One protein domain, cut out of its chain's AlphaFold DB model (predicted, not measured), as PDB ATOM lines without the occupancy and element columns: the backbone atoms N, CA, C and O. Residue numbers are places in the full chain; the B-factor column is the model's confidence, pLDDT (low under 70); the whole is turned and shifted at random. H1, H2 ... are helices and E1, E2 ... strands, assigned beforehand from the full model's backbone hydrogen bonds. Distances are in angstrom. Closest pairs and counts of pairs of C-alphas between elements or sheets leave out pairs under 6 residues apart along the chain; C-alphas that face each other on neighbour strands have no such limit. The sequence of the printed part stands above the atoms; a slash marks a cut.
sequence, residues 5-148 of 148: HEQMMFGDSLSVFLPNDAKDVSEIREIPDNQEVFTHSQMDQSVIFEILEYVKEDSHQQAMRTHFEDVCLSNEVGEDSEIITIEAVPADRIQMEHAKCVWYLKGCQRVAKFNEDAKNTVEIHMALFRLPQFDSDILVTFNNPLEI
ATOM      1  N   HIS A   5      81.021 -11.118  35.261       93.38
ATOM      2  CA  HIS A   5      80.331 -10.767  34.026       93.38
ATOM      3  C   HIS A   5      80.531 -11.875  32.996       93.38
ATOM      4  O   HIS A   5      81.507 -12.622  33.054       93.38
ATOM      5  N   GLU A   6      79.576 -11.999  32.081       95.12
ATOM      6  CA  GLU A   6      79.721 -12.866  30.916       95.12
ATOM      7  C   GLU A   6      80.551 -12.139  29.852       95.12
ATOM      8  O   GLU A   6      80.272 -10.981  29.537       95.12
ATOM      9  N   GLN A   7      81.554 -12.826  29.315       95.00
ATOM     10  CA  GLN A   7      82.422 -12.348  28.247       95.00
ATOM     11  C   GLN A   7      82.335 -13.316  27.066       95.00
ATOM     12  O   GLN A   7      82.515 -14.525  27.234       95.00
ATOM     13  N   MET A   8      82.064 -12.772  25.880       95.75
ATOM     14  CA  MET A   8      82.087 -13.518  24.624       95.75
ATOM     15  C   MET A   8      83.523 -13.626  24.115       95.75
ATOM     16  O   MET A   8      84.288 -12.667  24.214       95.75
ATOM     17  N   MET A   9      83.870 -14.788  23.574       92.88
ATOM     18  CA  MET A   9      85.216 -15.133  23.122       92.88
ATOM     19  C   MET A   9      85.171 -15.683  21.700       92.88
ATOM     20  O   MET A   9      84.193 -16.343  21.320       92.88
ATOM     21  N   PHE A  10      86.242 -15.469  20.933       93.00
ATOM     22  CA  PHE A  10      86.430 -16.084  19.613       93.00
ATOM     23  C   PHE A  10      85.236 -15.857  18.665       93.00
ATOM     24  O   PHE A  10      84.646 -16.796  18.117       93.00
ATOM     25  N   GLY A  11      84.834 -14.592  18.511       88.38
ATOM     26  CA  GLY A  11      83.714 -14.207  17.647       88.38
ATOM     27  C   GLY A  11      82.369 -14.786  18.096       88.38
ATOM     28  O   GLY A  11      81.640 -15.337  17.276       88.38
ATOM     29  N   ASP A  12      82.070 -14.688  19.394       90.06
ATOM     30  CA  ASP A  12      80.820 -15.130  20.034       90.06
ATOM     31  C   ASP A  12      80.564 -16.650  19.992       90.06
ATOM     32  O   ASP A  12      79.445 -17.114  20.222       90.06
ATOM     33  N   SER A  13      81.600 -17.450  19.717       89.19
ATOM     34  CA  SER A  13      81.487 -18.916  19.663       89.19
ATOM     35  C   SER A  13      81.525 -19.566  21.048       89.19
ATOM     36  O   SER A  13      81.030 -20.681  21.227       89.19
ATOM     37  N   LEU A  14      82.128 -18.887  22.024       91.75
ATOM     38  CA  LEU A  14      82.239 -19.321  23.413       91.75
ATOM     39  C   LEU A  14      81.881 -18.159  24.335       91.75
ATOM     40  O   LEU A  14      82.164 -17.004  24.019       91.75
ATOM     41  N   SER A  15      81.306 -18.470  25.494       93.50
ATOM     42  CA  SER A  15      81.161 -17.507  26.582       93.50
ATOM     43  C   SER A  15      81.757 -18.053  27.871       93.50
ATOM     44  O   SER A  15      81.760 -19.261  28.127       93.50
ATOM     45  N   VAL A  16      82.311 -17.150  28.671       94.31
ATOM     46  CA  VAL A  16      82.879 -17.460  29.984       94.31
ATOM     47  C   VAL A  16      82.425 -16.424  31.002       94.31
ATOM     48  O   VAL A  16      82.096 -15.291  30.654       94.31
ATOM     49  N   PHE A  17      82.437 -16.804  32.276       94.56
ATOM     50  CA  PHE A  17      82.205 -15.877  33.377       94.56
ATOM     51  C   PHE A  17      83.541 -15.462  33.983       94.56
ATOM     52  O   PHE A  17      84.254 -16.299  34.538       94.56
ATOM     53  N   LEU A  18      83.865 -14.173  33.896       93.56
ATOM     54  CA  LEU A  18      85.104 -13.605  34.422       93.56
ATOM     55  C   LEU A  18      84.830 -12.656  35.591       93.56
ATOM     56  O   LEU A  18      83.786 -11.995  35.617       93.56
ATOM     57  N   PRO A  19      85.752 -12.558  36.564       92.62
ATOM     58  CA  PRO A  19      85.726 -11.498  37.564       92.62
ATOM     59  C   PRO A  19      85.647 -10.106  36.917       92.62
ATOM     60  O   PRO A  19      86.261  -9.854  35.885       92.62
ATOM     61  N   ASN A  20      84.902  -9.175  37.517       90.25
ATOM     62  CA  ASN A  20      84.727  -7.817  36.967       90.25
ATOM     63  C   ASN A  20      86.013  -6.970  36.893       90.25
ATOM     64  O   ASN A  20      86.033  -5.929  36.236       90.25
ATOM     65  N   ASP A  21      87.062  -7.374  37.598       90.25
ATOM     66  CA  ASP A  21      88.385  -6.749  37.590       90.25
ATOM     67  C   ASP A  21      89.337  -7.345  36.541       90.25
ATOM     68  O   ASP A  21      90.414  -6.779  36.331       90.25
ATOM     69  N   ALA A  22      88.929  -8.413  35.845       93.06
ATOM     70  CA  ALA A  22      89.646  -8.959  34.705       93.06
ATOM     71  C   ALA A  22      89.655  -7.936  33.559       93.06
ATOM     72  O   ALA A  22      88.609  -7.474  33.100       93.06
ATOM     73  N   LYS A  23      90.852  -7.546  33.120       94.06
ATOM     74  CA  LYS A  23      91.067  -6.610  32.012       94.06
ATOM     75  C   LYS A  23      91.537  -7.351  30.783       94.06
ATOM     76  O   LYS A  23      92.526  -8.076  30.871       94.06
ATOM     77  N   ASP A  24      90.848  -7.133  29.672       94.75
ATOM     78  CA  ASP A  24      91.249  -7.655  28.375       94.75
ATOM     79  C   ASP A  24      92.567  -7.003  27.935       94.75
ATOM     80  O   ASP A  24      92.720  -5.778  27.913       94.75
ATOM     81  N   VAL A  25      93.548  -7.843  27.633       94.69
ATOM     82  CA  VAL A  25      94.878  -7.427  27.196       94.69
ATOM     83  C   VAL A  25      94.888  -7.035  25.712       94.69
ATOM     84  O   VAL A  25      95.784  -6.295  25.297       94.69
ATOM     85  N   SER A  26      93.894  -7.449  24.922       92.44
ATOM     86  CA  SER A  26      93.755  -7.076  23.507       92.44
ATOM     87  C   SER A  26      93.590  -5.559  23.308       92.44
ATOM     88  O   SER A  26      94.040  -5.001  22.306       92.44
ATOM     89  N   GLU A  27      93.038  -4.852  24.304       91.50
ATOM     90  CA  GLU A  27      92.870  -3.390  24.282       91.50
ATOM     91  C   GLU A  27      94.206  -2.628  24.300       91.50
ATOM     92  O   GLU A  27      94.268  -1.460  23.907       91.50
ATOM     93  N   ILE A  28      95.277  -3.267  24.784       91.25
ATOM     94  CA  ILE A  28      96.588  -2.632  24.988       91.25
ATOM     95  C   ILE A  28      97.683  -3.189  24.078       91.25
ATOM     96  O   ILE A  28      98.691  -2.512  23.865       91.25
ATOM     97  N   ARG A  29      97.517  -4.404  23.545       92.31
ATOM     98  CA  ARG A  29      98.454  -5.022  22.601       92.31
ATOM     99  C   ARG A  29      97.748  -6.041  21.721       92.31
ATOM    100  O   ARG A  29      96.786  -6.668  22.143       92.31
ATOM    101  N   GLU A  30      98.309  -6.281  20.546       93.06
ATOM    102  CA  GLU A  30      97.880  -7.403  19.716       93.06
ATOM    103  C   GLU A  30      98.214  -8.739  20.402       93.06
ATOM    104  O   GLU A  30      99.290  -8.919  20.997       93.06
ATOM    105  N   ILE A  31      97.264  -9.666  20.318       94.38
ATOM    106  CA  ILE A  31      97.377 -11.062  20.739       94.38
ATOM    107  C   ILE A  31      96.988 -11.957  19.551       94.38
ATOM    108  O   ILE A  31      96.276 -11.487  18.662       94.38
ATOM    109  N   PRO A  32      97.476 -13.206  19.479       94.25
ATOM    110  CA  PRO A  32      97.066 -14.143  18.436       94.25
ATOM    111  C   PRO A  32      95.547 -14.361  18.410       94.25
ATOM    112  O   PRO A  32      94.930 -14.452  19.464       94.25
ATOM    113  N   ASP A  33      94.963 -14.537  17.223       93.94
ATOM    114  CA  ASP A  33      93.508 -14.721  17.052       93.94
ATOM    115  C   ASP A  33      92.953 -15.974  17.761       93.94
ATOM    116  O   ASP A  33      91.753 -16.082  18.012       93.94
ATOM    117  N   ASN A  34      93.813 -16.955  18.052       96.00
ATOM    118  CA  ASN A  34      93.460 -18.169  18.787       96.00
ATOM    119  C   ASN A  34      93.624 -18.021  20.309       96.00
ATOM    120  O   ASN A  34      93.457 -19.016  21.017       96.00
ATOM    121  N   GLN A  35      93.939 -16.821  20.808       96.56
ATOM    122  CA  GLN A  35      94.125 -16.516  22.223       96.56
ATOM    123  C   GLN A  35      93.215 -15.378  22.690       96.56
ATOM    124  O   GLN A  35      93.030 -14.386  21.998       96.56
ATOM    125  N   GLU A  36      92.741 -15.491  23.927       96.75
ATOM    126  CA  GLU A  36      92.072 -14.421  24.669       96.75
ATOM    127  C   GLU A  36      92.772 -14.297  26.028       96.75
ATOM    128  O   GLU A  36      92.930 -15.288  26.749       96.75
ATOM    129  N   VAL A  37      93.245 -13.100  26.382       96.62
ATOM    130  CA  VAL A  37      94.119 -12.902  27.548       96.62
ATOM    131  C   VAL A  37      93.548 -11.833  28.464       96.62
ATOM    132  O   VAL A  37      93.352 -10.693  28.052       96.62
ATOM    133  N   PHE A  38      93.382 -12.177  29.739       96.25
ATOM    134  CA  PHE A  38      92.897 -11.262  30.763       96.25
ATOM    135  C   PHE A  38      93.879 -11.164  31.923       96.25
ATOM    136  O   PHE A  38      94.482 -12.155  32.335       96.25
ATOM    137  N   THR A  39      94.023  -9.970  32.486       94.88
ATOM    138  CA  THR A  39      94.902  -9.709  33.631       94.88
ATOM    139  C   THR A  39      94.146  -9.055  34.781       94.88
ATOM    140  O   THR A  39      93.204  -8.289  34.565       94.88
ATOM    141  N   HIS A  40      94.553  -9.350  36.014       90.94
ATOM    142  CA  HIS A  40      94.028  -8.684  37.196       90.94
ATOM    143  C   HIS A  40      94.815  -7.402  37.474       90.94
ATOM    144  O   HIS A  40      96.031  -7.425  37.649       90.94
ATOM    145  N   SER A  41      94.108  -6.281  37.611       79.69
ATOM    146  CA  SER A  41      94.724  -4.948  37.731       79.69
ATOM    147  C   SER A  41      95.638  -4.718  38.950       79.69
ATOM    148  O   SER A  41      96.379  -3.738  38.957       79.69
ATOM    149  N   GLN A  42      95.574  -5.564  39.985       83.00
ATOM    150  CA  GLN A  42      96.304  -5.351  41.249       83.00
ATOM    151  C   GLN A  42      97.162  -6.528  41.733       83.00
ATOM    152  O   GLN A  42      97.925  -6.342  42.673       83.00
ATOM    153  N   MET A  43      97.001  -7.732  41.177       82.44
ATOM    154  CA  MET A  43      97.574  -8.962  41.766       82.44
ATOM    155  C   MET A  43      98.569  -9.665  40.837       82.44
ATOM    156  O   MET A  43      98.955 -10.793  41.119       82.44
ATOM    157  N   ASP A  44      98.937  -9.044  39.710       85.56
ATOM    158  CA  ASP A  44      99.779  -9.637  38.656       85.56
ATOM    159  C   ASP A  44      99.302 -11.026  38.174       85.56
ATOM    160  O   ASP A  44     100.040 -11.780  37.541       85.56
ATOM    161  N   GLN A  45      98.038 -11.359  38.444       93.06
ATOM    162  CA  GLN A  45      97.392 -12.578  37.987       93.06
ATOM    163  C   GLN A  45      96.962 -12.422  36.531       93.06
ATOM    164  O   GLN A  45      96.612 -11.329  36.068       93.06
ATOM    165  N   SER A  46      96.930 -13.537  35.814       94.50
ATOM    166  CA  SER A  46      96.425 -13.567  34.443       94.50
ATOM    167  C   SER A  46      95.707 -14.868  34.149       94.50
ATOM    168  O   SER A  46      96.144 -15.917  34.615       94.50
ATOM    169  N   VAL A  47      94.682 -14.813  33.309       96.88
ATOM    170  CA  VAL A  47      94.072 -15.986  32.688       96.88
ATOM    171  C   VAL A  47      94.195 -15.883  31.173       96.88
ATOM    172  O   VAL A  47      93.965 -14.827  30.589       96.88
ATOM    173  N   ILE A  48      94.591 -16.983  30.550       97.06
ATOM    174  CA  ILE A  48      94.752 -17.127  29.109       97.06
ATOM    175  C   ILE A  48      93.821 -18.250  28.671       97.06
ATOM    176  O   ILE A  48      93.849 -19.331  29.258       97.06
ATOM    177  N   PHE A  49      93.012 -17.992  27.654       97.56
ATOM    178  CA  PHE A  49      92.227 -18.996  26.949       97.56
ATOM    179  C   PHE A  49      92.845 -19.173  25.573       97.56
ATOM    180  O   PHE A  49      93.020 -18.192  24.856       97.56
ATOM    181  N   GLU A  50      93.171 -20.401  25.198       97.31
ATOM    182  CA  GLU A  50      93.823 -20.688  23.926       97.31
ATOM    183  C   GLU A  50      93.188 -21.893  23.234       97.31
ATOM    184  O   GLU A  50      92.929 -22.924  23.860       97.31
ATOM    185  N   ILE A  51      92.945 -21.762  21.930       96.88
ATOM    186  CA  ILE A  51      92.537 -22.867  21.061       96.88
ATOM    187  C   ILE A  51      93.791 -23.438  20.398       96.88
ATOM    188  O   ILE A  51      94.495 -22.739  19.665       96.88
ATOM    189  N   LEU A  52      94.047 -24.719  20.647       97.00
ATOM    190  CA  LEU A  52      95.204 -25.477  20.181       97.00
ATOM    191  C   LEU A  52      94.772 -26.661  19.314       97.00
ATOM    192  O   LEU A  52      93.626 -27.118  19.367       97.00
ATOM    193  N   GLU A  53      95.711 -27.198  18.540       96.62
ATOM    194  CA  GLU A  53      95.512 -28.475  17.854       96.62
ATOM    195  C   GLU A  53      95.364 -29.620  18.866       96.62
ATOM    196  O   GLU A  53      95.978 -29.627  19.937       96.62
ATOM    197  N   TYR A  54      94.547 -30.615  18.527       96.19
ATOM    198  CA  TYR A  54      94.354 -31.777  19.385       96.19
ATOM    199  C   TYR A  54      95.637 -32.604  19.508       96.19
ATOM    200  O   TYR A  54      96.093 -33.245  18.553       96.19
ATOM    201  N   VAL A  55      96.183 -32.679  20.722       95.94
ATOM    202  CA  VAL A  55      97.382 -33.485  20.971       95.94
ATOM    203  C   VAL A  55      97.005 -34.968  21.029       95.94
ATOM    204  O   VAL A  55      96.160 -35.398  21.830       95.94
ATOM    205  N   LYS A  56      97.658 -35.769  20.183       94.31
ATOM    206  CA  LYS A  56      97.453 -37.219  20.062       94.31
ATOM    207  C   LYS A  56      98.330 -37.979  21.052       94.31
ATOM    208  O   LYS A  56      99.342 -38.552  20.671       94.31
ATOM    209  N   GLU A  57      97.896 -37.998  22.306       96.00
ATOM    210  CA  GLU A  57      98.510 -38.798  23.368       96.00
ATOM    211  C   GLU A  57      97.674 -40.026  23.734       96.00
ATOM    212  O   GLU A  57      96.451 -40.045  23.565       96.00
ATOM    213  N   ASP A  58      98.335 -41.021  24.326       91.44
ATOM    214  CA  ASP A  58      97.713 -42.273  24.776       91.44
ATOM    215  C   ASP A  58      96.723 -42.080  25.942       91.44
ATOM    216  O   ASP A  58      95.896 -42.950  26.225       91.44
ATOM    217  N   SER A  59      96.793 -40.943  26.645       94.44
ATOM    218  CA  SER A  59      95.875 -40.600  27.733       94.44
ATOM    219  C   SER A  59      95.675 -39.093  27.872       94.44
ATOM    220  O   SER A  59      96.530 -38.293  27.497       94.44
ATOM    221  N   HIS A  60      94.563 -38.690  28.487       94.25
ATOM    222  CA  HIS A  60      94.298 -37.280  28.780       94.25
ATOM    223  C   HIS A  60      95.301 -36.680  29.776       94.25
ATOM    224  O   HIS A  60      95.652 -35.510  29.675       94.25
ATOM    225  N   GLN A  61      95.792 -37.488  30.719       95.44
ATOM    226  CA  GLN A  61      96.842 -37.101  31.659       95.44
ATOM    227  C   GLN A  61      98.160 -36.801  30.955       95.44
ATOM    228  O   GLN A  61      98.896 -35.923  31.406       95.44
ATOM    229  N   GLN A  62      98.471 -37.558  29.903       96.50
ATOM    230  CA  GLN A  62      99.660 -37.328  29.100       96.50
ATOM    231  C   GLN A  62      99.475 -36.085  28.229       96.50
ATOM    232  O   GLN A  62     100.336 -35.222  28.260       96.50
ATOM    233  N   ALA A  63      98.312 -35.907  27.594       96.94
ATOM    234  CA  ALA A  63      98.005 -34.676  26.862       96.94
ATOM    235  C   ALA A  63      98.133 -33.416  27.732       96.94
ATOM    236  O   ALA A  63      98.716 -32.426  27.311       96.94
ATOM    237  N   MET A  64      97.632 -33.466  28.970       97.31
ATOM    238  CA  MET A  64      97.780 -32.367  29.924       97.31
ATOM    239  C   MET A  64      99.250 -32.097  30.291       97.31
ATOM    240  O   MET A  64      99.621 -30.945  30.494       97.31
ATOM    241  N   ARG A  65     100.095 -33.136  30.366       96.25
ATOM    242  CA  ARG A  65     101.543 -32.970  30.590       96.25
ATOM    243  C   ARG A  65     102.224 -32.328  29.398       96.25
ATOM    244  O   ARG A  65     102.954 -31.374  29.611       96.25
ATOM    245  N   THR A  66     101.928 -32.792  28.185       96.50
ATOM    246  CA  THR A  66     102.471 -32.220  26.948       96.50
ATOM    247  C   THR A  66     102.161 -30.720  26.867       96.50
ATOM    248  O   THR A  66     103.072 -29.914  26.734       96.50
ATOM    249  N   HIS A  67     100.903 -30.323  27.102       97.00
ATOM    250  CA  HIS A  67     100.524 -28.903  27.156       97.00
ATOM    251  C   HIS A  67     101.247 -28.125  28.271       97.00
ATOM    252  O   HIS A  67     101.653 -26.984  28.066       97.00
ATOM    253  N   PHE A  68     101.429 -28.708  29.463       95.44
ATOM    254  CA  PHE A  68     102.179 -28.053  30.546       95.44
ATOM    255  C   PHE A  68     103.665 -27.883  30.213       95.44
ATOM    256  O   PHE A  68     104.242 -26.843  30.524       95.44
ATOM    257  N   GLU A  69     104.282 -28.875  29.573       93.62
ATOM    258  CA  GLU A  69     105.667 -28.812  29.102       93.62
ATOM    259  C   GLU A  69     105.842 -27.681  28.077       93.62
ATOM    260  O   GLU A  69     106.762 -26.877  28.224       93.62
ATOM    261  N   ASP A  70     104.913 -27.532  27.128       93.31
ATOM    262  CA  ASP A  70     104.925 -26.437  26.147       93.31
ATOM    263  C   ASP A  70     104.804 -25.050  26.808       93.31
ATOM    264  O   ASP A  70     105.513 -24.106  26.436       93.31
ATOM    265  N   VAL A  71     103.967 -24.922  27.846       91.69
ATOM    266  CA  VAL A  71     103.861 -23.690  28.652       91.69
ATOM    267  C   VAL A  71     105.165 -23.408  29.410       91.69
ATOM    268  O   VAL A  71     105.610 -22.261  29.464       91.69
ATOM    269  N   CYS A  72     105.813 -24.428  29.981       88.38
ATOM    270  CA  CYS A  72     107.110 -24.271  30.653       88.38
ATOM    271  C   CYS A  72     108.205 -23.819  29.681       88.38
ATOM    272  O   CYS A  72     108.930 -22.869  29.981       88.38
ATOM    273  N   LEU A  73     108.278 -24.443  28.503       87.62
ATOM    274  CA  LEU A  73     109.229 -24.085  27.452       87.62
ATOM    275  C   LEU A  73     109.032 -22.642  26.979       87.62
ATOM    276  O   LEU A  73     110.008 -21.906  26.852       87.62
ATOM    277  N   SER A  74     107.781 -22.220  26.782       85.25
ATOM    278  CA  SER A  74     107.437 -20.849  26.379       85.25
ATOM    279  C   SER A  74     107.833 -19.803  27.425       85.25
ATOM    280  O   SER A  74     108.174 -18.676  27.074       85.25
ATOM    281  N   ASN A  75     107.836 -20.184  28.704       82.25
ATOM    282  CA  ASN A  75     108.278 -19.333  29.808       82.25
ATOM    283  C   ASN A  75     109.792 -19.429  30.083       82.25
ATOM    284  O   ASN A  75     110.261 -18.850  31.062       82.25
ATOM    285  N   GLU A  76     110.549 -20.167  29.262       81.31
ATOM    286  CA  GLU A  76     111.978 -20.460  29.457       81.31
ATOM    287  C   GLU A  76     112.282 -21.118  30.819       81.31
ATOM    288  O   GLU A  76     113.388 -21.034  31.358       81.31
ATOM    289  N   VAL A  77     111.291 -21.816  31.378       70.88
ATOM    290  CA  VAL A  77     111.405 -22.563  32.629       70.88
ATOM    291  C   VAL A  77     111.834 -23.978  32.267       70.88
ATOM    292  O   VAL A  77     111.033 -24.772  31.786       70.88
ATOM    293  N   GLY A  78     113.121 -24.276  32.451       69.06
ATOM    294  CA  GLY A  78     113.669 -25.619  32.245       69.06
ATOM    295  C   GLY A  78     113.218 -26.602  33.336       69.06
ATOM    296  O   GLY A  78     112.033 -26.813  33.574       69.06
ATOM    297  N   GLU A  79     114.176 -27.185  34.056       70.00
ATOM    298  CA  GLU A  79     113.906 -28.146  35.146       70.00
ATOM    299  C   GLU A  79     113.282 -27.506  36.406       70.00
ATOM    300  O   GLU A  79     112.949 -28.196  37.364       70.00
ATOM    301  N   ASP A  80     113.102 -26.186  36.415       82.50
ATOM    302  CA  ASP A  80     112.538 -25.406  37.520       82.50
ATOM    303  C   ASP A  80     110.990 -25.381  37.507       82.50
ATOM    304  O   ASP A  80     110.361 -24.382  37.874       82.50
ATOM    305  N   SER A  81     110.361 -26.481  37.084       88.12
ATOM    306  CA  SER A  81     108.907 -26.666  37.085       88.12
ATOM    307  C   SER A  81     108.505 -27.973  37.770       88.12
ATOM    308  O   SER A  81     109.203 -28.983  37.703       88.12
ATOM    309  N   GLU A  82     107.363 -27.960  38.455       92.25
ATOM    310  CA  GLU A  82     106.824 -29.131  39.146       92.25
ATOM    311  C   GLU A  82     105.316 -29.234  38.927       92.25
ATOM    312  O   GLU A  82     104.578 -28.258  39.060       92.25
ATOM    313  N   ILE A  83     104.845 -30.448  38.642       95.44
ATOM    314  CA  ILE A  83     103.420 -30.771  38.611       95.44
ATOM    315  C   ILE A  83     103.005 -31.241  40.004       95.44
ATOM    316  O   ILE A  83     103.440 -32.291  40.472       95.44
ATOM    317  N   ILE A  84     102.101 -30.496  40.634       96.31
ATOM    318  CA  ILE A  84     101.577 -30.792  41.971       96.31
ATOM    319  C   ILE A  84     100.413 -31.781  41.878       96.31
ATOM    320  O   ILE A  84     100.293 -32.702  42.685       96.31
ATOM    321  N   THR A  85      99.497 -31.592  40.926       97.38
ATOM    322  CA  THR A  85      98.305 -32.442  40.790       97.38
ATOM    323  C   THR A  85      97.797 -32.442  39.362       97.38
ATOM    324  O   THR A  85      97.817 -31.409  38.703       97.38
ATOM    325  N   ILE A  86      97.304 -33.598  38.913       97.69
ATOM    326  CA  ILE A  86      96.517 -33.741  37.687       97.69
ATOM    327  C   ILE A  86      95.314 -34.620  37.997       97.69
ATOM    328  O   ILE A  86      95.476 -35.755  38.446       97.69
ATOM    329  N   GLU A  87      94.119 -34.110  37.735       97.19
ATOM    330  CA  GLU A  87      92.868 -34.801  38.029       97.19
ATOM    331  C   GLU A  87      91.787 -34.498  36.991       97.19
ATOM    332  O   GLU A  87      91.810 -33.475  36.307       97.19
ATOM    333  N   ALA A  88      90.834 -35.416  36.854       96.50
ATOM    334  CA  ALA A  88      89.676 -35.202  36.004       96.50
ATOM    335  C   ALA A  88      88.688 -34.268  36.711       96.50
ATOM    336  O   ALA A  88      88.369 -34.463  37.886       96.50
ATOM    337  N   VAL A  89      88.155 -33.289  35.982       95.69
ATOM    338  CA  VAL A  89      87.086 -32.433  36.495       95.69
ATOM    339  C   VAL A  89      85.792 -33.257  36.576       95.69
ATOM    340  O   VAL A  89      85.424 -33.911  35.595       95.69
ATOM    341  N   PRO A  90      85.084 -33.244  37.721       93.56
ATOM    342  CA  PRO A  90      83.790 -33.903  37.858       93.56
ATOM    343  C   PRO A  90      82.794 -33.469  36.776       93.56
ATOM    344  O   PRO A  90      82.663 -32.283  36.482       93.56
ATOM    345  N   ALA A  91      82.068 -34.428  36.196       89.81
ATOM    346  CA  ALA A  91      81.175 -34.174  35.062       89.81
ATOM    347  C   ALA A  91      80.049 -33.170  35.369       89.81
ATOM    348  O   ALA A  91      79.604 -32.461  34.476       89.81
ATOM    349  N   ASP A  92      79.614 -33.074  36.627       91.31
ATOM    350  CA  ASP A  92      78.609 -32.112  37.096       91.31
ATOM    351  C   ASP A  92      79.119 -30.660  37.141       91.31
ATOM    352  O   ASP A  92      78.318 -29.729  37.220       91.31
ATOM    353  N   ARG A  93      80.439 -30.454  37.059       90.56
ATOM    354  CA  ARG A  93      81.075 -29.133  36.958       90.56
ATOM    355  C   ARG A  93      81.355 -28.708  35.520       90.56
ATOM    356  O   ARG A  93      81.743 -27.564  35.298       90.56
ATOM    357  N   ILE A  94      81.176 -29.600  34.546       91.00
ATOM    358  CA  ILE A  94      81.429 -29.300  33.137       91.00
ATOM    359  C   ILE A  94      80.143 -28.761  32.515       91.00
ATOM    360  O   ILE A  94      79.178 -29.492  32.311       91.00
ATOM    361  N   GLN A  95      80.131 -27.463  32.217       87.81
ATOM    362  CA  GLN A  95      78.972 -26.783  31.624       87.81
ATOM    363  C   GLN A  95      79.033 -26.704  30.091       87.81
ATOM    364  O   GLN A  95      78.043 -26.363  29.449       87.81
ATOM    365  N   MET A  96      80.178 -27.040  29.495       86.81
ATOM    366  CA  MET A  96      80.377 -26.993  28.051       86.81
ATOM    367  C   MET A  96      79.870 -28.282  27.393       86.81
ATOM    368  O   MET A  96      80.467 -29.343  27.554       86.81
ATOM    369  N   GLU A  97      78.799 -28.184  26.601       84.56
ATOM    370  CA  GLU A  97      78.103 -29.333  25.991       84.56
ATOM    371  C   GLU A  97      79.025 -30.241  25.158       84.56
ATOM    372  O   GLU A  97      78.925 -31.471  25.182       84.56
ATOM    373  N   HIS A  98      79.952 -29.632  24.424       86.06
ATOM    374  CA  HIS A  98      80.856 -30.331  23.518       86.06
ATOM    375  C   HIS A  98      82.103 -30.910  24.200       86.06
ATOM    376  O   HIS A  98      82.753 -31.781  23.617       86.06
ATOM    377  N   ALA A  99      82.417 -30.492  25.429       87.06
ATOM    378  CA  ALA A  99      83.549 -31.002  26.188       87.06
ATOM    379  C   ALA A  99      83.078 -32.105  27.141       87.06
ATOM    380  O   ALA A  99      82.566 -31.851  28.223       87.06
ATOM    381  N   LYS A 100      83.262 -33.368  26.752       82.62
ATOM    382  CA  LYS A 100      82.873 -34.512  27.603       82.62
ATOM    383  C   LYS A 100      83.917 -34.870  28.656       82.62
ATOM    384  O   LYS A 100      83.640 -35.661  29.553       82.62
ATOM    385  N   CYS A 101      85.127 -34.345  28.509       86.88
ATOM    386  CA  CYS A 101      86.246 -34.636  29.381       86.88
ATOM    387  C   CYS A 101      87.082 -33.372  29.544       86.88
ATOM    388  O   CYS A 101      87.595 -32.833  28.561       86.88
ATOM    389  N   VAL A 102      87.197 -32.917  30.789       95.94
ATOM    390  CA  VAL A 102      88.039 -31.788  31.169       95.94
ATOM    391  C   VAL A 102      89.010 -32.276  32.226       95.94
ATOM    392  O   VAL A 102      88.616 -32.958  33.175       95.94
ATOM    393  N   TRP A 103      90.282 -31.954  32.044       97.19
ATOM    394  CA  TRP A 103      91.329 -32.255  33.012       97.19
ATOM    395  C   TRP A 103      91.823 -30.974  33.637       97.19
ATOM    396  O   TRP A 103      91.889 -29.948  32.973       97.19
ATOM    397  N   TYR A 104      92.167 -31.050  34.910       98.06
ATOM    398  CA  TYR A 104      92.750 -29.963  35.662       98.06
ATOM    399  C   TYR A 104      94.170 -30.337  36.075       98.06
ATOM    400  O   TYR A 104      94.433 -31.478  36.466       98.06
ATOM    401  N   LEU A 105      95.077 -29.373  35.974       98.31
ATOM    402  CA  LEU A 105      96.451 -29.467  36.427       98.31
ATOM    403  C   LEU A 105      96.749 -28.291  37.344       98.31
ATOM    404  O   LEU A 105      96.421 -27.145  37.042       98.31
ATOM    405  N   LYS A 106      97.431 -28.592  38.442       97.88
ATOM    406  CA  LYS A 106      98.106 -27.611  39.278       97.88
ATOM    407  C   LYS A 106      99.606 -27.852  39.184       97.88
ATOM    408  O   LYS A 106     100.061 -28.963  39.460       97.88
ATOM    409  N   GLY A 107     100.355 -26.821  38.834       94.69
ATOM    410  CA  GLY A 107     101.806 -26.832  38.757       94.69
ATOM    411  C   GLY A 107     102.412 -25.590  39.393       94.69
ATOM    412  O   GLY A 107     101.710 -24.666  39.803       94.69
ATOM    413  N   CYS A 108     103.731 -25.582  39.488       91.19
ATOM    414  CA  CYS A 108     104.512 -24.461  39.976       91.19
ATOM    415  C   CYS A 108     105.720 -24.270  39.064       91.19
ATOM    416  O   CYS A 108     106.345 -25.247  38.652       91.19
ATOM    417  N   GLN A 109     106.043 -23.020  38.757       87.56
ATOM    418  CA  GLN A 109     107.227 -22.632  38.003       87.56
ATOM    419  C   GLN A 109     108.058 -21.654  38.825       87.56
ATOM    420  O   GLN A 109     107.524 -20.752  39.475       87.56
ATOM    421  N   ARG A 110     109.377 -21.812  38.770       81.12
ATOM    422  CA  ARG A 110     110.333 -20.835  39.289       81.12
ATOM    423  C   ARG A 110     110.978 -20.102  38.124       81.12
ATOM    424  O   ARG A 110     111.878 -20.626  37.476       81.12
ATOM    425  N   VAL A 111     110.511 -18.884  37.876       72.62
ATOM    426  CA  VAL A 111     110.946 -18.056  36.747       72.62
ATOM    427  C   VAL A 111     111.983 -17.049  37.233       72.62
ATOM    428  O   VAL A 111     111.678 -16.201  38.072       72.62
ATOM    429  N   ALA A 112     113.205 -17.111  36.707       65.69
ATOM    430  CA  ALA A 112     114.177 -16.034  36.870       65.69
ATOM    431  C   ALA A 112     113.951 -15.005  35.755       65.69
ATOM    432  O   ALA A 112     114.117 -15.321  34.577       65.69
ATOM    433  N   LYS A 113     113.568 -13.771  36.092       57.66
ATOM    434  CA  LYS A 113     113.530 -12.686  35.103       57.66
ATOM    435  C   LYS A 113     114.928 -12.058  35.010       57.66
ATOM    436  O   LYS A 113     115.522 -11.710  36.018       57.66
ATOM    437  N   PHE A 114     115.461 -11.913  33.794       51.75
ATOM    438  CA  PHE A 114     116.619 -11.054  33.480       51.75
ATOM    439  C   PHE A 114     117.873 -11.199  34.368       51.75
ATOM    440  O   PHE A 114     118.396 -10.204  34.867       51.75
ATOM    441  N   ASN A 115     118.447 -12.403  34.472       51.19
ATOM    442  CA  ASN A 115     119.755 -12.606  35.124       51.19
ATOM    443  C   ASN A 115     119.785 -12.251  36.630       51.19
ATOM    444  O   ASN A 115     120.864 -12.046  37.192       51.19
ATOM    445  N   GLU A 116     118.623 -12.162  37.281       55.66
ATOM    446  CA  GLU A 116     118.513 -11.975  38.728       55.66
ATOM    447  C   GLU A 116     118.618 -13.318  39.471       55.66
ATOM    448  O   GLU A 116     118.132 -14.346  39.002       55.66
ATOM    449  N   ASP A 117     119.231 -13.306  40.662       53.81
ATOM    450  CA  ASP A 117     119.272 -14.467  41.572       53.81
ATOM    451  C   ASP A 117     117.888 -14.778  42.188       53.81
ATOM    452  O   ASP A 117     117.675 -15.860  42.745       53.81
ATOM    453  N   ALA A 118     116.938 -13.837  42.109       56.47
ATOM    454  CA  ALA A 118     115.581 -13.996  42.615       56.47
ATOM    455  C   ALA A 118     114.718 -14.773  41.607       56.47
ATOM    456  O   ALA A 118     114.482 -14.330  40.483       56.47
ATOM    457  N   LYS A 119     114.251 -15.959  42.013       65.56
ATOM    458  CA  LYS A 119     113.290 -16.749  41.239       65.56
ATOM    459  C   LYS A 119     111.879 -16.417  41.714       65.56
ATOM    460  O   LYS A 119     111.528 -16.760  42.843       65.56
ATOM    461  N   ASN A 120     111.072 -15.827  40.840       79.06
ATOM    462  CA  ASN A 120     109.656 -15.621  41.112       79.06
ATOM    463  C   ASN A 120     108.954 -16.971  41.083       79.06
ATOM    464  O   ASN A 120     109.132 -17.756  40.147       79.06
ATOM    465  N   THR A 121     108.167 -17.244  42.116       86.56
ATOM    466  CA  THR A 121     107.403 -18.486  42.201       86.56
ATOM    467  C   THR A 121     106.004 -18.217  41.676       86.56
ATOM    468  O   THR A 121     105.261 -17.428  42.259       86.56
ATOM    469  N   VAL A 122     105.648 -18.867  40.570       90.50
ATOM    470  CA  VAL A 122     104.339 -18.738  39.929       90.50
ATOM    471  C   VAL A 122     103.613 -20.067  40.038       90.50
ATOM    472  O   VAL A 122     104.082 -21.093  39.547       90.50
ATOM    473  N   GLU A 123     102.457 -20.047  40.685       94.56
ATOM    474  CA  GLU A 123     101.532 -21.167  40.681       94.56
ATOM    475  C   GLU A 123     100.714 -21.126  39.390       94.56
ATOM    476  O   GLU A 123     100.166 -20.088  39.018       94.56
ATOM    477  N   ILE A 124     100.656 -22.254  38.691       95.19
ATOM    478  CA  ILE A 124      99.971 -22.373  37.409       95.19
ATOM    479  C   ILE A 124      98.833 -23.363  37.555       95.19
ATOM    480  O   ILE A 124      99.009 -24.503  37.988       95.19
ATOM    481  N   HIS A 125      97.654 -22.919  37.151       97.75
ATOM    482  CA  HIS A 125      96.455 -23.726  37.076       97.75
ATOM    483  C   HIS A 125      96.077 -23.880  35.614       97.75
ATOM    484  O   HIS A 125      95.916 -22.884  34.916       97.75
ATOM    485  N   MET A 126      95.910 -25.113  35.152       98.12
ATOM    486  CA  MET A 126      95.504 -25.391  33.780       98.12
ATOM    487  C   MET A 126      94.231 -26.217  33.755       98.12
ATOM    488  O   MET A 126      94.088 -27.171  34.521       98.12
ATOM    489  N   ALA A 127      93.315 -25.874  32.858       97.88
ATOM    490  CA  ALA A 127      92.168 -26.698  32.512       97.88
ATOM    491  C   ALA A 127      92.208 -27.024  31.017       97.88
ATOM    492  O   ALA A 127      92.280 -26.126  30.183       97.88
ATOM    493  N   LEU A 128      92.161 -28.312  30.689       97.88
ATOM    494  CA  LEU A 128      92.244 -28.827  29.327       97.88
ATOM    495  C   LEU A 128      90.895 -29.406  28.919       97.88
ATOM    496  O   LEU A 128      90.492 -30.461  29.418       97.88
ATOM    497  N   PHE A 129      90.218 -28.735  27.993       96.38
ATOM    498  CA  PHE A 129      88.967 -29.177  27.393       96.38
ATOM    499  C   PHE A 129      89.282 -29.871  26.070       96.38
ATOM    500  O   PHE A 129      89.698 -29.244  25.099       96.38
ATOM    501  N   ARG A 130      89.078 -31.187  26.033       94.31
ATOM    502  CA  ARG A 130      89.396 -32.018  24.865       94.31
ATOM    503  C   ARG A 130      88.203 -32.042  23.908       94.31
ATOM    504  O   ARG A 130      87.134 -32.523  24.297       94.31
ATOM    505  N   LEU A 131      88.382 -31.597  22.664       94.00
ATOM    506  CA  LEU A 131      87.323 -31.531  21.647       94.00
ATOM    507  C   LEU A 131      87.698 -32.332  20.382       94.00
ATOM    508  O   LEU A 131      87.874 -31.762  19.303       94.00
ATOM    509  N   PRO A 132      87.784 -33.674  20.465       92.94
ATOM    510  CA  PRO A 132      88.236 -34.509  19.347       92.94
ATOM    511  C   PRO A 132      87.358 -34.394  18.090       92.94
ATOM    512  O   PRO A 132      87.836 -34.618  16.984       92.94
ATOM    513  N   GLN A 133      86.081 -34.031  18.230       93.94
ATOM    514  CA  GLN A 133      85.180 -33.788  17.099       93.94
ATOM    515  C   GLN A 133      85.565 -32.564  16.253       93.94
ATOM    516  O   GLN A 133      85.097 -32.450  15.123       93.94
ATOM    517  N   PHE A 134      86.387 -31.669  16.801       93.75
ATOM    518  CA  PHE A 134      86.895 -30.473  16.132       93.75
ATOM    519  C   PHE A 134      88.410 -30.543  15.883       93.75
ATOM    520  O   PHE A 134      88.971 -29.580  15.383       93.75
ATOM    521  N   ASP A 135      89.065 -31.669  16.207       95.31
ATOM    522  CA  ASP A 135      90.533 -31.814  16.184       95.31
ATOM    523  C   ASP A 135      91.241 -30.679  16.948       95.31
ATOM    524  O   ASP A 135      92.306 -30.202  16.563       95.31
ATOM    525  N   SER A 136      90.630 -30.234  18.053       95.31
ATOM    526  CA  SER A 136      91.146 -29.139  18.877       95.31
ATOM    527  C   SER A 136      91.143 -29.467  20.366       95.31
ATOM    528  O   SER A 136      90.325 -30.250  20.860       95.31
ATOM    529  N   ASP A 137      92.035 -28.795  21.079       96.75
ATOM    530  CA  ASP A 137      92.049 -28.680  22.528       96.75
ATOM    531  C   ASP A 137      91.837 -27.209  22.903       96.75
ATOM    532  O   ASP A 137      92.405 -26.321  22.274       96.75
ATOM    533  N   ILE A 138      91.024 -26.936  23.926       96.88
ATOM    534  CA  ILE A 138      90.978 -25.602  24.540       96.88
ATOM    535  C   ILE A 138      91.739 -25.675  25.852       96.88
ATOM    536  O   ILE A 138      91.393 -26.465  26.739       96.88
ATOM    537  N   LEU A 139      92.764 -24.842  25.966       97.81
ATOM    538  CA  LEU A 139      93.604 -24.736  27.140       97.81
ATOM    539  C   LEU A 139      93.301 -23.430  27.868       97.81
ATOM    540  O   LEU A 139      93.370 -22.348  27.291       97.81
ATOM    541  N   VAL A 140      92.951 -23.537  29.144       97.56
ATOM    542  CA  VAL A 140      92.795 -22.384  30.031       97.56
ATOM    543  C   VAL A 140      93.945 -22.396  31.016       97.56
ATOM    544  O   VAL A 140      94.055 -23.342  31.789       97.56
ATOM    545  N   THR A 141      94.767 -21.353  31.015       97.69
ATOM    546  CA  THR A 141      95.935 -21.214  31.891       97.69
ATOM    547  C   THR A 141      95.743 -20.011  32.800       97.69
ATOM    548  O   THR A 141      95.662 -18.881  32.330       97.69
ATOM    549  N   PHE A 142      95.682 -20.239  34.108       96.81
ATOM    550  CA  PHE A 142      95.650 -19.197  35.126       96.81
ATOM    551  C   PHE A 142      96.988 -19.148  35.867       96.81
ATOM    552  O   PHE A 142      97.392 -20.119  36.510       96.81
ATOM    553  N   ASN A 143      97.659 -18.003  35.767       94.50
ATOM    554  CA  ASN A 143      98.922 -17.718  36.433       94.50
ATOM    555  C   ASN A 143      98.651 -16.937  37.718       94.50
ATOM    556  O   ASN A 143      98.046 -15.861  37.684       94.50
ATOM    557  N   ASN A 144      99.144 -17.468  38.831       93.69
ATOM    558  CA  ASN A 144      99.022 -16.889  40.158       93.69
ATOM    559  C   ASN A 144     100.418 -16.701  40.778       93.69
ATOM    560  O   ASN A 144     100.983 -17.653  41.324       93.69
ATOM    561  N   PRO A 145     101.012 -15.501  40.679       90.06
ATOM    562  CA  PRO A 145     102.283 -15.209  41.334       90.06
ATOM    563  C   PRO A 145     102.164 -15.345  42.861       90.06
ATOM    564  O   PRO A 145     101.277 -14.751  43.471       90.06
ATOM    565  N   LEU A 146     103.052 -16.123  43.485       85.31
ATOM    566  CA  LEU A 146     103.085 -16.326  44.940       85.31
ATOM    567  C   LEU A 146     104.161 -15.475  45.618       85.31
ATOM    568  O   LEU A 146     103.922 -14.897  46.677       85.31
ATOM    569  N   GLU A 147     105.340 -15.406  45.004       73.44
ATOM    570  CA  GLU A 147     106.467 -14.583  45.444       73.44
ATOM    571  C   GLU A 147     107.046 -13.868  44.218       73.44
ATOM    572  O   GLU A 147     107.397 -14.524  43.230       73.44
ATOM    573  N   ILE A 148     107.091 -12.534  44.293       59.34
ATOM    574  CA  ILE A 148     107.652 -11.598  43.306       59.34
ATOM    575  C   ILE A 148     108.763 -10.802  43.992       59.34
ATOM    576  O   ILE A 148     108.571 -10.458  45.184       59.34
TER     577      ILE A 148
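What this domain is: This is residues 5 to 148 of the 148 residues of the protein "ran guanine nucleotide release factor" of Lingula unguis (UniProt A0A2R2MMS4). One long, twisted antiparallel sheet of seven strands curls round a single helix, H1, which packs on one face of it, chiefly against E6, E7 and E8. A small hairpin, E1 and E2, sits at the other end of the sheet, near E4, away from the helix. The printed part has 144 residues with nine named strands and one named helix, in the order E1 E2 E3 E4 E5 H1 E6 E7 E8 E9; the large sheet has the order E3 - E4 - E5 - E9 - E8 - E7 - E6, and the class is mostly strand. The whole is compact, with a radius of gyration of the C-alphas of 15.5 A, and spans 46 by 37 by 27 A.

How they stand to each other: E1, residues 5 to 9, and E2, residues 14 to 19, form an antiparallel hairpin, with N 7 and O 16 2.9 A apart, within hydrogen-bond range. E3, residues 22 to 24, E4, residues 35 to 40, and E5, residues 46 to 53, form a meander, each strand the antiparallel neighbour of the one before; N 23 and O 39 are 2.9 A apart, and N 38 and O 47 2.8 A. The closest C-alphas of E1 and E4 are those of Met 9 and Glu 36, 7.1 A apart. H1, residues 60 to 74, has every O i to N i+4 pair within hydrogen-bond range. E6, residues 81 to 88, E7, residues 102 to 112, E8, residues 119 to 131, and E9, residues 136 to 147, form a second meander; N 106 and O 85 are 2.9 A apart, N 105 and O 126 2.8 A, and N 127 and O 140 2.8 A. E9 is also the antiparallel neighbour of E5, with N 48 and O 141 2.8 A apart. H1 is on this sheet in two layers, the helix on one face; its closest C-alphas to E7 are Met 64 and Trp 103, 7.2 A. H1 and E9 are near each other, while E1 and H1 are apart.

Where its parts are: E1 begins at C-alpha 5, (80.331, -10.767, 34.026). E5 is 22.3 A long from first to last C-alpha, H1 21.2 A, E6 21.1 A, E7 31.0 A, E8 35.7 A and E9 33.9 A. E6 bends by 51 degrees at residue 84. E9 ends at C-alpha 147, (106.467, -14.583, 45.444).

The domain as a whole: The two C-alphas farthest apart, those of Glu 97 and Asp 117, are 46.5 A apart. The printed part has no cut. The link from E6 to E7, residues 89 to 101, is long. The model's pLDDT is under 70 at residue 78, residues 112 to 119 and residue 148.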